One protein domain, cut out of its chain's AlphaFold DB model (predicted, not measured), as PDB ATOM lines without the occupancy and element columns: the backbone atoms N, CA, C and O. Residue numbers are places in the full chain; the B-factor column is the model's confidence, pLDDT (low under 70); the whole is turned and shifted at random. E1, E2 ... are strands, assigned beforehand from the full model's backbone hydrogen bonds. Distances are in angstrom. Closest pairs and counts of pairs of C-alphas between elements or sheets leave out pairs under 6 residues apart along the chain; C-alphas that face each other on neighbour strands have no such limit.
ATOM      1  N   TYR A 149     -35.028  29.156   4.343       95.00
ATOM      2  CA  TYR A 149     -34.465  30.227   5.147       95.00
ATOM      3  C   TYR A 149     -34.709  29.951   6.629       95.00
ATOM      4  O   TYR A 149     -35.806  29.559   7.038       95.00
ATOM      5  N   PHE A 150     -33.679  30.205   7.429       94.31
ATOM      6  CA  PHE A 150     -33.682  30.068   8.879       94.31
ATOM      7  C   PHE A 150     -33.515  31.445   9.520       94.31
ATOM      8  O   PHE A 150     -32.379  31.857   9.774       94.31
ATOM      9  N   PRO A 151     -34.609  32.193   9.755       94.75
ATOM     10  CA  PRO A 151     -34.508  33.542  10.277       94.75
ATOM     11  C   PRO A 151     -33.800  33.589  11.629       94.75
ATOM     12  O   PRO A 151     -33.960  32.709  12.491       94.75
ATOM     13  N   LYS A 152     -33.017  34.649  11.796       90.94
ATOM     14  CA  LYS A 152     -32.365  35.047  13.035       90.94
ATOM     15  C   LYS A 152     -32.836  36.450  13.357       90.94
ATOM     16  O   LYS A 152     -32.673  37.351  12.540       90.94
ATOM     17  N   LEU A 153     -33.464  36.571  14.516       91.00
ATOM     18  CA  LEU A 153     -33.972  37.825  15.025       91.00
ATOM     19  C   LEU A 153     -33.509  37.968  16.469       91.00
ATOM     20  O   LEU A 153     -33.698  37.059  17.278       91.00
ATOM     21  N   GLU A 154     -32.914  39.109  16.767       91.44
ATOM     22  CA  GLU A 154     -32.436  39.502  18.084       91.44
ATOM     23  C   GLU A 154     -33.004  40.881  18.460       91.44
ATOM     24  O   GLU A 154     -33.497  41.638  17.625       91.44
ATOM     25  N   SER A 155     -32.948  41.255  19.741       91.62
ATOM     26  CA  SER A 155     -33.497  42.546  20.193       91.62
ATOM     27  C   SER A 155     -32.797  43.768  19.588       91.62
ATOM     28  O   SER A 155     -33.394  44.836  19.524       91.62
ATOM     29  N   ASN A 156     -31.535  43.633  19.170       94.00
ATOM     30  CA  ASN A 156     -30.753  44.687  18.509       94.00
ATOM     31  C   ASN A 156     -31.128  44.884  17.029       94.00
ATOM     32  O   ASN A 156     -30.719  45.884  16.441       94.00
ATOM     33  N   ASP A 157     -31.895  43.964  16.444       95.69
ATOM     34  CA  ASP A 157     -32.409  44.081  15.083       95.69
ATOM     35  C   ASP A 157     -33.644  44.995  15.008       95.69
ATOM     36  O   ASP A 157     -34.050  45.403  13.917       95.69
ATOM     37  N   ILE A 158     -34.231  45.326  16.162       97.31
ATOM     38  CA  ILE A 158     -35.454  46.116  16.284       97.31
ATOM     39  C   ILE A 158     -35.094  47.552  16.665       97.31
ATOM     40  O   ILE A 158     -34.462  47.813  17.691       97.31
ATOM     41  N   THR A 159     -35.541  48.497  15.849       96.12
ATOM     42  CA  THR A 159     -35.427  49.933  16.103       96.12
ATOM     43  C   THR A 159     -36.808  50.558  16.112       96.12
ATOM     44  O   THR A 159     -37.643  50.221  15.282       96.12
ATOM     45  N   GLN A 160     -37.041  51.474  17.043       93.56
ATOM     46  CA  GLN A 160     -38.322  52.148  17.200       93.56
ATOM     47  C   GLN A 160     -38.100  53.662  17.224       93.56
ATOM     48  O   GLN A 160     -37.182  54.133  17.905       93.56
ATOM     49  N   ASP A 161     -38.951  54.398  16.519       87.88
ATOM     50  CA  ASP A 161     -39.158  55.829  16.726       87.88
ATOM     51  C   ASP A 161     -40.553  56.105  17.330       87.88
ATOM     52  O   ASP A 161     -41.140  55.232  17.974       87.88
ATOM     53  N   ASP A 162     -41.058  57.337  17.248       80.56
ATOM     54  CA  ASP A 162     -42.304  57.719  17.923       80.56
ATOM     55  C   ASP A 162     -43.516  56.885  17.462       80.56
ATOM     56  O   ASP A 162     -44.367  56.540  18.290       80.56
ATOM     57  N   GLU A 163     -43.626  56.574  16.171       88.81
ATOM     58  CA  GLU A 163     -44.799  55.894  15.593       88.81
ATOM     59  C   GLU A 163     -44.429  54.674  14.743       88.81
ATOM     60  O   GLU A 163     -45.295  53.833  14.498       88.81
ATOM     61  N   GLU A 164     -43.166  54.540  14.346       95.00
ATOM     62  CA  GLU A 164     -42.663  53.476  13.488       95.00
ATOM     63  C   GLU A 164     -41.813  52.482  14.288       95.00
ATOM     64  O   GLU A 164     -40.958  52.842  15.106       95.00
ATOM     65  N   LEU A 165     -42.027  51.194  14.022       97.50
ATOM     66  CA  LEU A 165     -41.130  50.132  14.462       97.50
ATOM     67  C   LEU A 165     -40.568  49.401  13.246       97.50
ATOM     68  O   LEU A 165     -41.304  48.823  12.448       97.50
ATOM     69  N   VAL A 166     -39.245  49.396  13.138       97.94
ATOM     70  CA  VAL A 166     -38.498  48.748  12.063       97.94
ATOM     71  C   VAL A 166     -37.794  47.520  12.613       97.94
ATOM     72  O   VAL A 166     -37.041  47.596  13.585       97.94
ATOM     73  N   VAL A 167     -38.010  46.387  11.959       98.12
ATOM     74  CA  VAL A 167     -37.368  45.112  12.270       98.12
ATOM     75  C   VAL A 167     -36.452  44.735  11.118       98.12
ATOM     76  O   VAL A 167     -36.922  44.472  10.014       98.12
ATOM     77  N   ASN A 168     -35.145  44.692  11.364       97.88
ATOM     78  CA  ASN A 168     -34.175  44.203  10.389       97.88
ATOM     79  C   ASN A 168     -34.141  42.673  10.447       97.88
ATOM     80  O   ASN A 168     -33.896  42.088  11.492       97.88
ATOM     81  N   VAL A 169     -34.397  41.998   9.332       96.62
ATOM     82  CA  VAL A 169     -34.563  40.546   9.313       96.62
ATOM     83  C   VAL A 169     -33.455  39.892   8.512       96.62
ATOM     84  O   VAL A 169     -33.354  40.043   7.292       96.62
ATOM     85  N   LYS A 170     -32.653  39.088   9.207       95.50
ATOM     86  CA  LYS A 170     -31.656  38.214   8.595       95.50
ATOM     87  C   LYS A 170     -32.103  36.770   8.665       95.50
ATOM     88  O   LYS A 170     -32.877  36.367   9.529       95.50
ATOM     89  N   ALA A 171     -31.569  35.967   7.762       95.25
ATOM     90  CA  ALA A 171     -31.731  34.530   7.791       95.25
ATOM     91  C   ALA A 171     -30.411  33.840   7.491       95.25
ATOM     92  O   ALA A 171     -29.569  34.346   6.750       95.25
ATOM     93  N   GLU A 172     -30.245  32.653   8.054       94.25
ATOM     94  CA  GLU A 172     -29.255  31.721   7.554       94.25
ATOM     95  C   GLU A 172     -29.850  30.856   6.451       94.25
ATOM     96  O   GLU A 172     -31.028  30.498   6.479       94.25
ATOM     97  N   LYS A 173     -29.014  30.495   5.484       92.75
ATOM     98  CA  LYS A 173     -29.330  29.521   4.442       92.75
ATOM     99  C   LYS A 173     -28.090  28.714   4.099       92.75
ATOM    100  O   LYS A 173     -26.959  29.177   4.272       92.75
ATOM    101  N   PHE A 174     -28.295  27.522   3.554       89.19
ATOM    102  CA  PHE A 174     -27.185  26.730   3.048       89.19
ATOM    103  C   PHE A 174     -26.664  27.332   1.747       89.19
ATOM    104  O   PHE A 174     -27.358  27.378   0.732       89.19
ATOM    105  N   LYS A 175     -25.398  27.742   1.771       88.94
ATOM    106  CA  LYS A 175     -24.624  28.040   0.567       88.94
ATOM    107  C   LYS A 175     -24.282  26.755  -0.184       88.94
ATOM    108  O   LYS A 175     -24.301  26.717  -1.413       88.94
ATOM    109  N   ASP A 176     -23.963  25.702   0.568       84.38
ATOM    110  CA  ASP A 176     -23.717  24.360   0.052       84.38
ATOM    111  C   ASP A 176     -24.139  23.309   1.086       84.38
ATOM    112  O   ASP A 176     -23.510  23.140   2.134       84.38
ATOM    113  N   VAL A 177     -25.210  22.583   0.762       80.50
ATOM    114  CA  VAL A 177     -25.782  21.526   1.607       80.50
ATOM    115  C   VAL A 177     -24.857  20.318   1.765       80.50
ATOM    116  O   VAL A 177     -24.934  19.618   2.767       80.50
ATOM    117  N   TRP A 178     -23.947  20.072   0.815       79.31
ATOM    118  CA  TRP A 178     -23.043  18.919   0.872       79.31
ATOM    119  C   TRP A 178     -21.903  19.134   1.856       79.31
ATOM    120  O   TRP A 178     -21.462  18.199   2.523       79.31
ATOM    121  N   THR A 179     -21.423  20.373   1.943       82.94
ATOM    122  CA  THR A 179     -20.341  20.764   2.851       82.94
ATOM    123  C   THR A 179     -20.852  21.422   4.131       82.94
ATOM    124  O   THR A 179     -20.039  21.824   4.962       82.94
ATOM    125  N   TRP A 180     -22.179  21.502   4.308       82.38
ATOM    126  CA  TRP A 180     -22.844  22.164   5.433       82.38
ATOM    127  C   TRP A 180     -22.387  23.616   5.620       82.38
ATOM    128  O   TRP A 180     -22.325  24.135   6.735       82.38
ATOM    129  N   GLN A 181     -22.036  24.279   4.517       88.38
ATOM    130  CA  GLN A 181     -21.636  25.675   4.539       88.38
ATOM    131  C   GLN A 181     -22.872  26.557   4.541       88.38
ATOM    132  O   GLN A 181     -23.683  26.521   3.615       88.38
ATOM    133  N   MET A 182     -22.974  27.366   5.585       90.75
ATOM    134  CA  MET A 182     -24.055  28.312   5.809       90.75
ATOM    135  C   MET A 182     -23.588  29.727   5.483       90.75
ATOM    136  O   MET A 182     -22.411  30.062   5.640       90.75
ATOM    137  N   GLU A 183     -24.518  30.560   5.047       94.00
ATOM    138  CA  GLU A 183     -24.324  31.997   4.909       94.00
ATOM    139  C   GLU A 183     -25.488  32.747   5.552       94.00
ATOM    140  O   GLU A 183     -26.613  32.248   5.601       94.00
ATOM    141  N   THR A 184     -25.204  33.949   6.049       94.62
ATOM    142  CA  THR A 184     -26.219  34.879   6.542       94.62
ATOM    143  C   THR A 184     -26.558  35.863   5.437       94.62
ATOM    144  O   THR A 184     -25.662  36.468   4.847       94.62
ATOM    145  N   VAL A 185     -27.848  36.031   5.176       95.50
ATOM    146  CA  VAL A 185     -28.387  36.930   4.156       95.50
ATOM    147  C   VAL A 185     -29.509  37.775   4.741       95.50
ATOM    148  O   VAL A 185     -30.148  37.374   5.715       95.50
ATOM    149  N   ASP A 186     -29.767  38.925   4.129       96.44
ATOM    150  CA  ASP A 186     -30.995  39.670   4.393       96.44
ATOM    151  C   ASP A 186     -32.181  38.874   3.838       96.44
ATOM    152  O   ASP A 186     -32.140  38.372   2.705       96.44
ATOM    153  N   LEU A 187     -33.227  38.725   4.647       96.12
ATOM    154  CA  LEU A 187     -34.454  38.069   4.219       96.12
ATOM    155  C   LEU A 187     -35.299  39.086   3.442       96.12
ATOM    156  O   LEU A 187     -35.512  40.193   3.911       96.12
ATOM    157  N   ASN A 188     -35.750  38.739   2.239       94.94
ATOM    158  CA  ASN A 188     -36.437  39.675   1.330       94.94
ATOM    159  C   ASN A 188     -37.868  39.244   0.988       94.94
ATOM    160  O   ASN A 188     -38.418  39.663  -0.028       94.94
ATOM    161  N   GLU A 189     -38.428  38.355   1.798       95.44
ATOM    162  CA  GLU A 189     -39.784  37.836   1.672       95.44
ATOM    163  C   GLU A 189     -40.268  37.307   3.026       95.44
ATOM    164  O   GLU A 189     -39.482  37.158   3.963       95.44
ATOM    165  N   GLY A 190     -41.560  37.008   3.124       96.50
ATOM    166  CA  GLY A 190     -42.201  36.606   4.370       96.50
ATOM    167  C   GLY A 190     -42.727  37.793   5.165       96.50
ATOM    168  O   GLY A 190     -42.822  38.916   4.666       96.50
ATOM    169  N   LYS A 191     -43.114  37.519   6.411       98.19
ATOM    170  CA  LYS A 191     -43.753  38.495   7.294       98.19
ATOM    171  C   LYS A 191     -43.142  38.454   8.684       98.19
ATOM    172  O   LYS A 191     -42.847  37.375   9.204       98.19
ATOM    173  N   VAL A 192     -43.009  39.623   9.297       98.25
ATOM    174  CA  VAL A 192     -42.800  39.748  10.742       98.25
ATOM    175  C   VAL A 192     -44.154  39.946  11.401       98.25
ATOM    176  O   VAL A 192     -45.009  40.659  10.879       98.25
ATOM    177  N   VAL A 193     -44.339  39.310  12.549       98.25
ATOM    178  CA  VAL A 193     -45.508  39.449  13.410       98.25
ATOM    179  C   VAL A 193     -45.104  40.239  14.643       98.25
ATOM    180  O   VAL A 193     -44.074  39.948  15.251       98.25
ATOM    181  N   LEU A 194     -45.930  41.213  15.011       97.69
ATOM    182  CA  LEU A 194     -45.911  41.878  16.308       97.69
ATOM    183  C   LEU A 194     -47.174  41.448  17.052       97.69
ATOM    184  O   LEU A 194     -48.285  41.697  16.588       97.69
ATOM    185  N   GLU A 195     -47.003  40.789  18.194       97.31
ATOM    186  CA  GLU A 195     -48.082  40.169  18.961       97.31
ATOM    187  C   GLU A 195     -48.113  40.675  20.410       97.31
ATOM    188  O   GLU A 195     -47.084  40.791  21.082       97.31
ATOM    189  N   TYR A 196     -49.313  40.961  20.909       96.56
ATOM    190  CA  TYR A 196     -49.574  41.321  22.297       96.56
ATOM    191  C   TYR A 196     -50.958  40.830  22.718       96.56
ATOM    192  O   TYR A 196     -51.948  41.147  22.067       96.56
ATOM    193  N   ASP A 197     -51.032  40.112  23.841       94.12
ATOM    194  CA  ASP A 197     -52.299  39.675  24.454       94.12
ATOM    195  C   ASP A 197     -53.232  38.917  23.483       94.12
ATOM    196  O   ASP A 197     -54.449  39.076  23.491       94.12
ATOM    197  N   GLY A 198     -52.641  38.102  22.601       91.31
ATOM    198  CA  GLY A 198     -53.358  37.318  21.590       91.31
ATOM    199  C   GLY A 198     -53.797  38.099  20.347       91.31
ATOM    200  O   GLY A 198     -54.288  37.490  19.397       91.31
ATOM    201  N   GLU A 199     -53.597  39.418  20.313       94.19
ATOM    202  CA  GLU A 199     -53.770  40.238  19.115       94.19
ATOM    203  C   GLU A 199     -52.439  40.385  18.378       94.19
ATOM    204  O   GLU A 199     -51.384  40.538  18.998       94.19
ATOM    205  N   SER A 200     -52.478  40.369  17.046       96.00
ATOM    206  CA  SER A 200     -51.285  40.547  16.223       96.00
ATOM    207  C   SER A 200     -51.529  41.437  15.013       96.00
ATOM    208  O   SER A 200     -52.627  41.492  14.454       96.00
ATOM    209  N   ILE A 201     -50.464  42.125  14.614       96.88
ATOM    210  CA  ILE A 201     -50.336  42.796  13.323       96.88
ATOM    211  C   ILE A 201     -49.129  42.215  12.589       96.88
ATOM    212  O   ILE A 201     -48.202  41.688  13.209       96.88
ATOM    213  N   GLU A 202     -49.142  42.298  11.262       97.88
ATOM    214  CA  GLU A 202     -48.092  41.739  10.409       97.88
ATOM    215  C   GLU A 202     -47.540  42.812   9.472       97.88
ATOM    216  O   GLU A 202     -48.299  43.621   8.937       97.88
ATOM    217  N   ALA A 203     -46.233  42.766   9.233       98.12
ATOM    218  CA  ALA A 203     -45.545  43.597   8.255       98.12
ATOM    219  C   ALA A 203     -44.788  42.710   7.259       98.12
ATOM    220  O   ALA A 203     -44.141  41.733   7.649       98.12
ATOM    221  N   ASP A 204     -44.884  43.039   5.971       98.19
ATOM    222  CA  ASP A 204     -44.137  42.350   4.917       98.19
ATOM    223  C   ASP A 204     -42.645  42.665   5.018       98.19
ATOM    224  O   ASP A 204     -42.250  43.799   5.298       98.19
ATOM    225  N   ILE A 205     -41.816  41.657   4.757       98.25
ATOM    226  CA  ILE A 205     -40.369  41.821   4.720       98.25
ATOM    227  C   ILE A 205     -39.956  42.249   3.311       98.25
ATOM    228  O   ILE A 205     -40.111  41.499   2.346       98.25
ATOM    229  N   VAL A 206     -39.385  43.445   3.196       96.31
ATOM    230  CA  VAL A 206     -38.897  44.031   1.947       96.31
ATOM    231  C   VAL A 206     -37.491  44.581   2.179       96.31
ATOM    232  O   VAL A 206     -37.271  45.367   3.093       96.31
ATOM    233  N   ASN A 207     -36.524  44.192   1.340       94.94
ATOM    234  CA  ASN A 207     -35.124  44.638   1.442       94.94
ATOM    235  C   ASN A 207     -34.491  44.399   2.831       94.94
ATOM    236  O   ASN A 207     -33.782  45.265   3.342       94.94
ATOM    237  N   GLY A 208     -34.757  43.250   3.459       96.38
ATOM    238  CA  GLY A 208     -34.222  42.937   4.784       96.38
ATOM    239  C   GLY A 208     -34.956  43.606   5.940       96.38
ATOM    240  O   GLY A 208     -34.447  43.559   7.054       96.38
ATOM    241  N   GLN A 209     -36.103  44.252   5.714       97.69
ATOM    242  CA  GLN A 209     -36.800  45.018   6.747       97.69
ATOM    243  C   GLN A 209     -38.301  44.754   6.742       97.69
ATOM    244  O   GLN A 209     -38.912  44.672   5.682       97.69
ATOM    245  N   ALA A 210     -38.895  44.676   7.929       98.19
ATOM    246  CA  ALA A 210     -40.333  44.787   8.125       98.19
ATOM    247  C   ALA A 210     -40.628  46.061   8.917       98.19
ATOM    248  O   ALA A 210     -40.007  46.303   9.953       98.19
ATOM    249  N   ILE A 211     -41.556  46.871   8.414       98.00
ATOM    250  CA  ILE A 211     -41.904  48.171   8.992       98.00
ATOM    251  C   ILE A 211     -43.350  48.110   9.471       98.00
ATOM    252  O   ILE A 211     -44.252  47.786   8.697       98.00
ATOM    253  N   PHE A 212     -43.556  48.400  10.751       97.31
ATOM    254  CA  PHE A 212     -44.869  48.555  11.355       97.31
ATOM    255  C   PHE A 212     -45.169  50.040  11.503       97.31
ATOM    256  O   PHE A 212     -44.613  50.706  12.380       97.31
ATOM    257  N   ASP A 213     -46.063  50.530  10.650       93.75
ATOM    258  CA  ASP A 213     -46.607  51.878  10.753       93.75
ATOM    259  C   ASP A 213     -47.611  51.944  11.919       93.75
ATOM    260  O   ASP A 213     -48.460  51.062  12.066       93.75
ATOM    261  N   ASP A 214     -47.541  53.004  12.723       90.62
ATOM    262  CA  ASP A 214     -48.461  53.294  13.832       90.62
ATOM    263  C   ASP A 214     -48.530  52.197  14.915       90.62
ATOM    264  O   ASP A 214     -49.557  51.561  15.173       90.62
ATOM    265  N   VAL A 215     -47.428  52.031  15.651       93.50
ATOM    266  CA  VAL A 215     -47.387  51.176  16.853       93.50
ATOM    267  C   VAL A 215     -47.903  51.876  18.120       93.50
ATOM    268  O   VAL A 215     -47.681  51.402  19.236       93.50
ATOM    269  N   SER A 216     -48.628  52.995  17.989       91.00
ATOM    270  CA  SER A 216     -49.067  53.821  19.125       91.00
ATOM    271  C   SER A 216     -49.944  53.058  20.128       91.00
ATOM    272  O   SER A 216     -49.808  53.232  21.343       91.00
ATOM    273  N   ASN A 217     -50.775  52.132  19.638       91.06
ATOM    274  CA  ASN A 217     -51.612  51.247  20.455       91.06
ATOM    275  C   ASN A 217     -50.805  50.268  21.324       91.06
ATOM    276  O   ASN A 217     -51.365  49.646  22.237       91.06
ATOM    277  N   TYR A 218     -49.503  50.129  21.061       93.00
ATOM    278  CA  TYR A 218     -48.598  49.261  21.800       93.00
ATOM    279  C   TYR A 218     -47.675  50.006  22.770       93.00
ATOM    280  O   TYR A 218     -46.949  49.350  23.512       93.00
ATOM    281  N   ARG A 219     -47.728  51.343  22.846       93.25
ATOM    282  CA  ARG A 219     -46.870  52.122  23.756       93.25
ATOM    283  C   ARG A 219     -46.974  51.661  25.209       93.25
ATOM    284  O   ARG A 219     -48.066  51.476  25.754       93.25
ATOM    285  N   GLY A 220     -45.816  51.504  25.844       94.19
ATOM    286  CA  GLY A 220     -45.669  51.011  27.211       94.19
ATOM    287  C   GLY A 220     -45.890  49.504  27.377       94.19
ATOM    288  O   GLY A 220     -45.921  49.032  28.514       94.19
ATOM    289  N   LYS A 221     -46.058  48.747  26.286       95.44
ATOM    290  CA  LYS A 221     -46.276  47.295  26.315       95.44
ATOM    291  C   LYS A 221     -45.015  46.533  25.911       95.44
ATOM    292  O   LYS A 221     -44.231  46.991  25.080       95.44
ATOM    293  N   THR A 222     -44.858  45.334  26.472       97.06
ATOM    294  CA  THR A 222     -43.892  44.336  25.999       97.06
ATOM    295  C   THR A 222     -44.573  43.446  24.967       97.06
ATOM    296  O   THR A 222     -45.491  42.706  25.317       97.06
ATOM    297  N   VAL A 223     -44.129  43.519  23.719       96.75
ATOM    298  CA  VAL A 223     -44.663  42.749  22.590       96.75
ATOM    299  C   VAL A 223     -43.749  41.567  22.269       96.75
ATOM    300  O   VAL A 223     -42.546  41.625  22.537       96.75
ATOM    301  N   ASN A 224     -44.309  40.506  21.693       97.31
ATOM    302  CA  ASN A 224     -43.547  39.426  21.073       97.31
ATOM    303  C   ASN A 224     -43.373  39.748  19.586       97.31
ATOM    304  O   ASN A 224     -44.346  40.070  18.907       97.31
ATOM    305  N   ILE A 225     -42.147  39.652  19.080       97.50
ATOM    306  CA  ILE A 225     -41.826  39.878  17.670       97.50
ATOM    307  C   ILE A 225     -41.168  38.624  17.108       97.50
ATOM    308  O   ILE A 225     -40.238  38.087  17.712       97.50
ATOM    309  N   TYR A 226     -41.644  38.142  15.963       96.50
ATOM    310  CA  TYR A 226     -41.086  36.965  15.297       96.50
ATOM    311  C   TYR A 226     -41.327  36.984  13.789       96.50
ATOM    312  O   TYR A 226     -42.279  37.585  13.301       96.50
ATOM    313  N   VAL A 227     -40.483  36.283  13.038       96.94
ATOM    314  CA  VAL A 227     -40.734  35.969  11.629       96.94
ATOM    315  C   VAL A 227     -41.695  34.790  11.564       96.94
ATOM    316  O   VAL A 227     -41.447  33.758  12.194       96.94
ATOM    317  N   LYS A 228     -42.784  34.944  10.811       95.38
ATOM    318  CA  LYS A 228     -43.787  33.899  10.594       95.38
ATOM    319  C   LYS A 228     -43.241  32.815   9.672       95.38
ATOM    320  O   LYS A 228     -42.516  33.113   8.723       95.38
ATOM    321  N   GLU A 229     -43.608  31.562   9.918       93.88
ATOM    322  CA  GLU A 229     -43.334  30.502   8.959       93.88
ATOM    323  C   GLU A 229     -44.060  30.736   7.627       93.88
ATOM    324  O   GLU A 229     -45.172  31.268   7.568       93.88
ATOM    325  N   GLN A 230     -43.433  30.290   6.545       94.06
ATOM    326  CA  GLN A 230     -43.994  30.311   5.203       94.06
ATOM    327  C   GLN A 230     -43.660  28.998   4.506       94.06
ATOM    328  O   GLN A 230     -42.528  28.515   4.580       94.06
ATOM    329  N   TYR A 231     -44.638  28.443   3.803       92.19
ATOM    330  CA  TYR A 231     -44.474  27.270   2.955       92.19
ATOM    331  C   TYR A 231     -44.377  27.697   1.490       92.19
ATOM    332  O   TYR A 231     -44.921  28.737   1.118       92.19
ATOM    333  N   TYR A 232     -43.689  26.900   0.681       90.00
ATOM    334  CA  TYR A 232     -43.786  26.978  -0.774       90.00
ATOM    335  C   TYR A 232     -45.215  26.652  -1.230       90.00
ATOM    336  O   TYR A 232     -45.897  25.818  -0.619       90.00
ATOM    337  N   GLU A 233     -45.671  27.337  -2.275       87.62
ATOM    338  CA  GLU A 233     -46.965  27.090  -2.916       87.62
ATOM    339  C   GLU A 233     -46.955  25.792  -3.750       87.62
ATOM    340  O   GLU A 233     -45.896  25.330  -4.170       87.62
ATOM    341  N   GLU A 234     -48.150  25.263  -4.062       84.31
ATOM    342  CA  GLU A 234     -48.383  24.038  -4.871       84.31
ATOM    343  C   GLU A 234     -47.658  24.009  -6.231       84.31
ATOM    344  O   GLU A 234     -47.477  22.966  -6.857       84.31
ATOM    345  N   ASN A 235     -47.312  25.179  -6.754       84.19
ATOM    346  CA  ASN A 235     -46.695  25.370  -8.062       84.19
ATOM    347  C   ASN A 235     -45.210  25.768  -7.980       84.19
ATOM    348  O   ASN A 235     -44.601  26.010  -9.027       84.19
ATOM    349  N   GLU A 236     -44.635  25.851  -6.781       81.31
ATOM    350  CA  GLU A 236     -43.223  26.147  -6.553       81.31
ATOM    351  C   GLU A 236     -42.422  24.855  -6.320       81.31
ATOM    352  O   GLU A 236     -42.942  23.843  -5.866       81.31
ATOM    353  N   ASP A 237     -41.126  24.876  -6.632       74.44
ATOM    354  CA  ASP A 237     -40.181  23.832  -6.218       74.44
ATOM    355  C   ASP A 237     -39.266  24.423  -5.137       74.44
ATOM    356  O   ASP A 237     -38.642  25.459  -5.401       74.44
ATOM    357  N   PRO A 238     -39.151  23.819  -3.938       78.25
ATOM    358  CA  PRO A 238     -39.757  22.571  -3.465       78.25
ATOM    359  C   PRO A 238     -41.161  22.755  -2.885       78.25
ATOM    360  O   PRO A 238     -41.327  23.324  -1.808       78.25
ATOM    361  N   ASP A 239     -42.142  22.174  -3.566       78.75
ATOM    362  CA  ASP A 239     -43.562  22.226  -3.217       78.75
ATOM    363  C   ASP A 239     -43.830  21.847  -1.749       78.75
ATOM    364  O   ASP A 239     -43.197  20.934  -1.194       78.75
ATOM    365  N   HIS A 240     -44.756  22.579  -1.125       86.06
ATOM    366  CA  HIS A 240     -45.265  22.437   0.241       86.06
ATOM    367  C   HIS A 240     -44.221  22.476   1.367       86.06
ATOM    368  O   HIS A 240     -44.583  22.442   2.547       86.06
ATOM    369  N   CYS A 241     -42.927  22.528   1.047       88.06
ATOM    370  CA  CYS A 241     -41.847  22.583   2.020       88.06
ATOM    371  C   CYS A 241     -41.831  23.930   2.727       88.06
ATOM    372  O   CYS A 241     -42.264  24.946   2.186       88.06
ATOM    373  N   LEU A 242     -41.275  23.954   3.937       90.38
ATOM    374  CA  LEU A 242     -40.990  25.217   4.603       90.38
ATOM    375  C   LEU A 242     -39.996  26.027   3.768       90.38
ATOM    376  O   LEU A 242     -38.844  25.628   3.574       90.38
ATOM    377  N   LYS A 243     -40.460  27.179   3.300       93.00
ATOM    378  CA  LYS A 243     -39.661  28.213   2.652       93.00
ATOM    379  C   LYS A 243     -38.956  29.065   3.695       93.00
ATOM    380  O   LYS A 243     -37.752  29.280   3.604       93.00
ATOM    381  N   ILE A 244     -39.691  29.479   4.722       94.50
ATOM    382  CA  ILE A 244     -39.193  30.251   5.860       94.50
ATOM    383  C   ILE A 244     -39.660  29.537   7.121       94.50
ATOM    384  O   ILE A 244     -40.850  29.275   7.279       94.50
ATOM    385  N   VAL A 245     -38.741  29.199   8.021       92.62
ATOM    386  CA  VAL A 245     -39.132  28.668   9.337       92.62
ATOM    387  C   VAL A 245     -39.520  29.811  10.277       92.62
ATOM    388  O   VAL A 245     -38.944  30.896  10.192       92.62
ATOM    389  N   LYS A 246     -40.438  29.558  11.218       91.94
ATOM    390  CA  LYS A 246     -40.741  30.520  12.290       91.94
ATOM    391  C   LYS A 246     -39.454  30.852  13.057       91.94
ATOM    392  O   LYS A 246     -38.703  29.936  13.414       91.94
ATOM    393  N   SER A 247     -39.187  32.134  13.308       92.06
ATOM    394  CA  SER A 247     -38.095  32.524  14.210       92.06
ATOM    395  C   SER A 247     -38.480  32.290  15.668       92.06
ATOM    396  O   SER A 247     -39.655  32.153  16.009       92.06
ATOM    397  N   GLN A 248     -37.491  32.320  16.558       87.50
ATOM    398  CA  GLN A 248     -37.781  32.523  17.973       87.50
ATOM    399  C   GLN A 248     -38.423  33.898  18.202       87.50
ATOM    400  O   GLN A 248     -38.187  34.847  17.448       87.50
ATOM    401  N   GLU A 249     -39.246  33.969  19.243       92.75
ATOM    402  CA  GLU A 249     -39.910  35.187  19.684       92.75
ATOM    403  C   GLU A 249     -38.942  36.071  20.465       92.75
ATOM    404  O   GLU A 249     -38.300  35.641  21.427       92.75
ATOM    405  N   VAL A 250     -38.866  37.333  20.058       94.50
ATOM    406  CA  VAL A 250     -38.105  38.373  20.735       94.50
ATOM    407  C   VAL A 250     -39.077  39.261  21.494       94.50
ATOM    408  O   VAL A 250     -39.987  39.843  20.909       94.50
ATOM    409  N   LYS A 251     -38.873  39.389  22.806       95.62
ATOM    410  CA  LYS A 251     -39.628  40.340  23.627       95.62
ATOM    411  C   LYS A 251     -39.048  41.738  23.464       95.62
ATOM    412  O   LYS A 251     -37.853  41.936  23.688       95.62
ATOM    413  N   PHE A 252     -39.892  42.702  23.122       96.31
ATOM    414  CA  PHE A 252     -39.489  44.088  22.903       96.31
ATOM    415  C   PHE A 252     -40.443  45.053  23.607       96.31
ATOM    416  O   PHE A 252     -41.656  44.864  23.582       96.31
ATOM    417  N   ASN A 253     -39.900  46.082  24.259       95.81
ATOM    418  CA  ASN A 253     -40.697  47.108  24.929       95.81
ATOM    419  C   ASN A 253     -40.908  48.281  23.979       95.81
ATOM    420  O   ASN A 253     -39.936  48.941  23.613       95.81
ATOM    421  N   ILE A 254     -42.162  48.550  23.628       93.38
ATOM    422  CA  ILE A 254     -42.523  49.722  22.833       93.38
ATOM    423  C   ILE A 254     -42.526  50.937  23.762       93.38
ATOM    424  O   ILE A 254     -43.291  50.976  24.732       93.38
ATOM    425  N   ASN A 255     -41.652  51.903  23.489       89.00
ATOM    426  CA  ASN A 255     -41.523  53.145  24.255       89.00
ATOM    427  C   ASN A 255     -42.540  54.200  23.818       89.00
ATOM    428  O   ASN A 255     -42.898  54.215  22.620       89.00
TER     429      ASN A 255
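This is residues 149 to 255 of the 255 residues of the protein "DUF4430 domain-containing protein" of Caminicella sporogenes DSM 14501 (UniProt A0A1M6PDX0). One antiparallel sheet of seven strands curls like part of a barrel and bends back on itself at E7, with E2, E3 and E8 facing E6, E9 and E11. At one end of this body E3 runs on into E4, and the E4-E5 hairpin, with E1 beside E4, makes a small second sheet that lengthens the whole. The printed part has 107 residues with eleven named strands, E1 to E11 in order, and no named helix; the class is all strand. The sheet orders are E2 - E3 - E8 - E7 - E6 - E9 - E11 and E1 - E4 - E5, both antiparallel. It is compact, with a radius of gyration of the C-alphas of 14.8 A, yet elongated, spanning 47 by 28 by 22 A.

Find C-alpha 150 at (-33.682, 30.068, 8.879), where E1, residues 150 to 152, begins. Read on to E2 at 158 to 160, E3 at 164 to 168, E4 at 170 to 176, 18.1 A long, and E5 at 181 to 186, 16.8 A. E6 is 191 to 196, 16.3 A; E7, the longest by residues, runs 23.0 A from C-alpha 199 at (-53.770, 40.238, 19.115) to residue 206. Then come E8 at 209 to 213, E9 at 222 to 227, 16.9 A, E10 at 242 to 244, and E11 at 250 to 253, ending at C-alpha 253 (-40.697, 47.108, 24.929).

Begin in the strongly twisted larger sheet, a folded sheet of two leaves with E7 as the hinge. E6, E7 and E8 are a meander, each strand the antiparallel neighbour of the one before; with E9, antiparallel neighbour of E6, they make a Greek key. The pairing of E7 is staggered: residues 199 to 204 pair with E6, N 194 to O 201 at 2.9 A, and 205 to 206 with E8, N 206 to O 209 at 2.8 A. Look next at N 193 and O 226, 2.8 A, for E6 and E9, and N 225 and O 250, 2.8 A, for E9 and edge strand E11. On the other leaf, N 167 and O 210 of E3 and E8 are 2.8 A apart, and N 159 and O 166 of the E2-E3 hairpin 2.9 A. In the small sheet, see N 150 and O 172, 2.8 A, for E1 and E4, and N 173 and O 183, 3.0 A, for E4 and E5. E10 pairs with no named strand, but residues 230 to 231 pair antiparallel with it.

The C-alphas farthest apart, Trp 178 and Asn 217, are 47.4 A apart. The printed part has no cut. The link from E9 to E10, residues 228 to 241, is long. Mean pLDDT of the printed part is 92.8, and no printed residue is under 70.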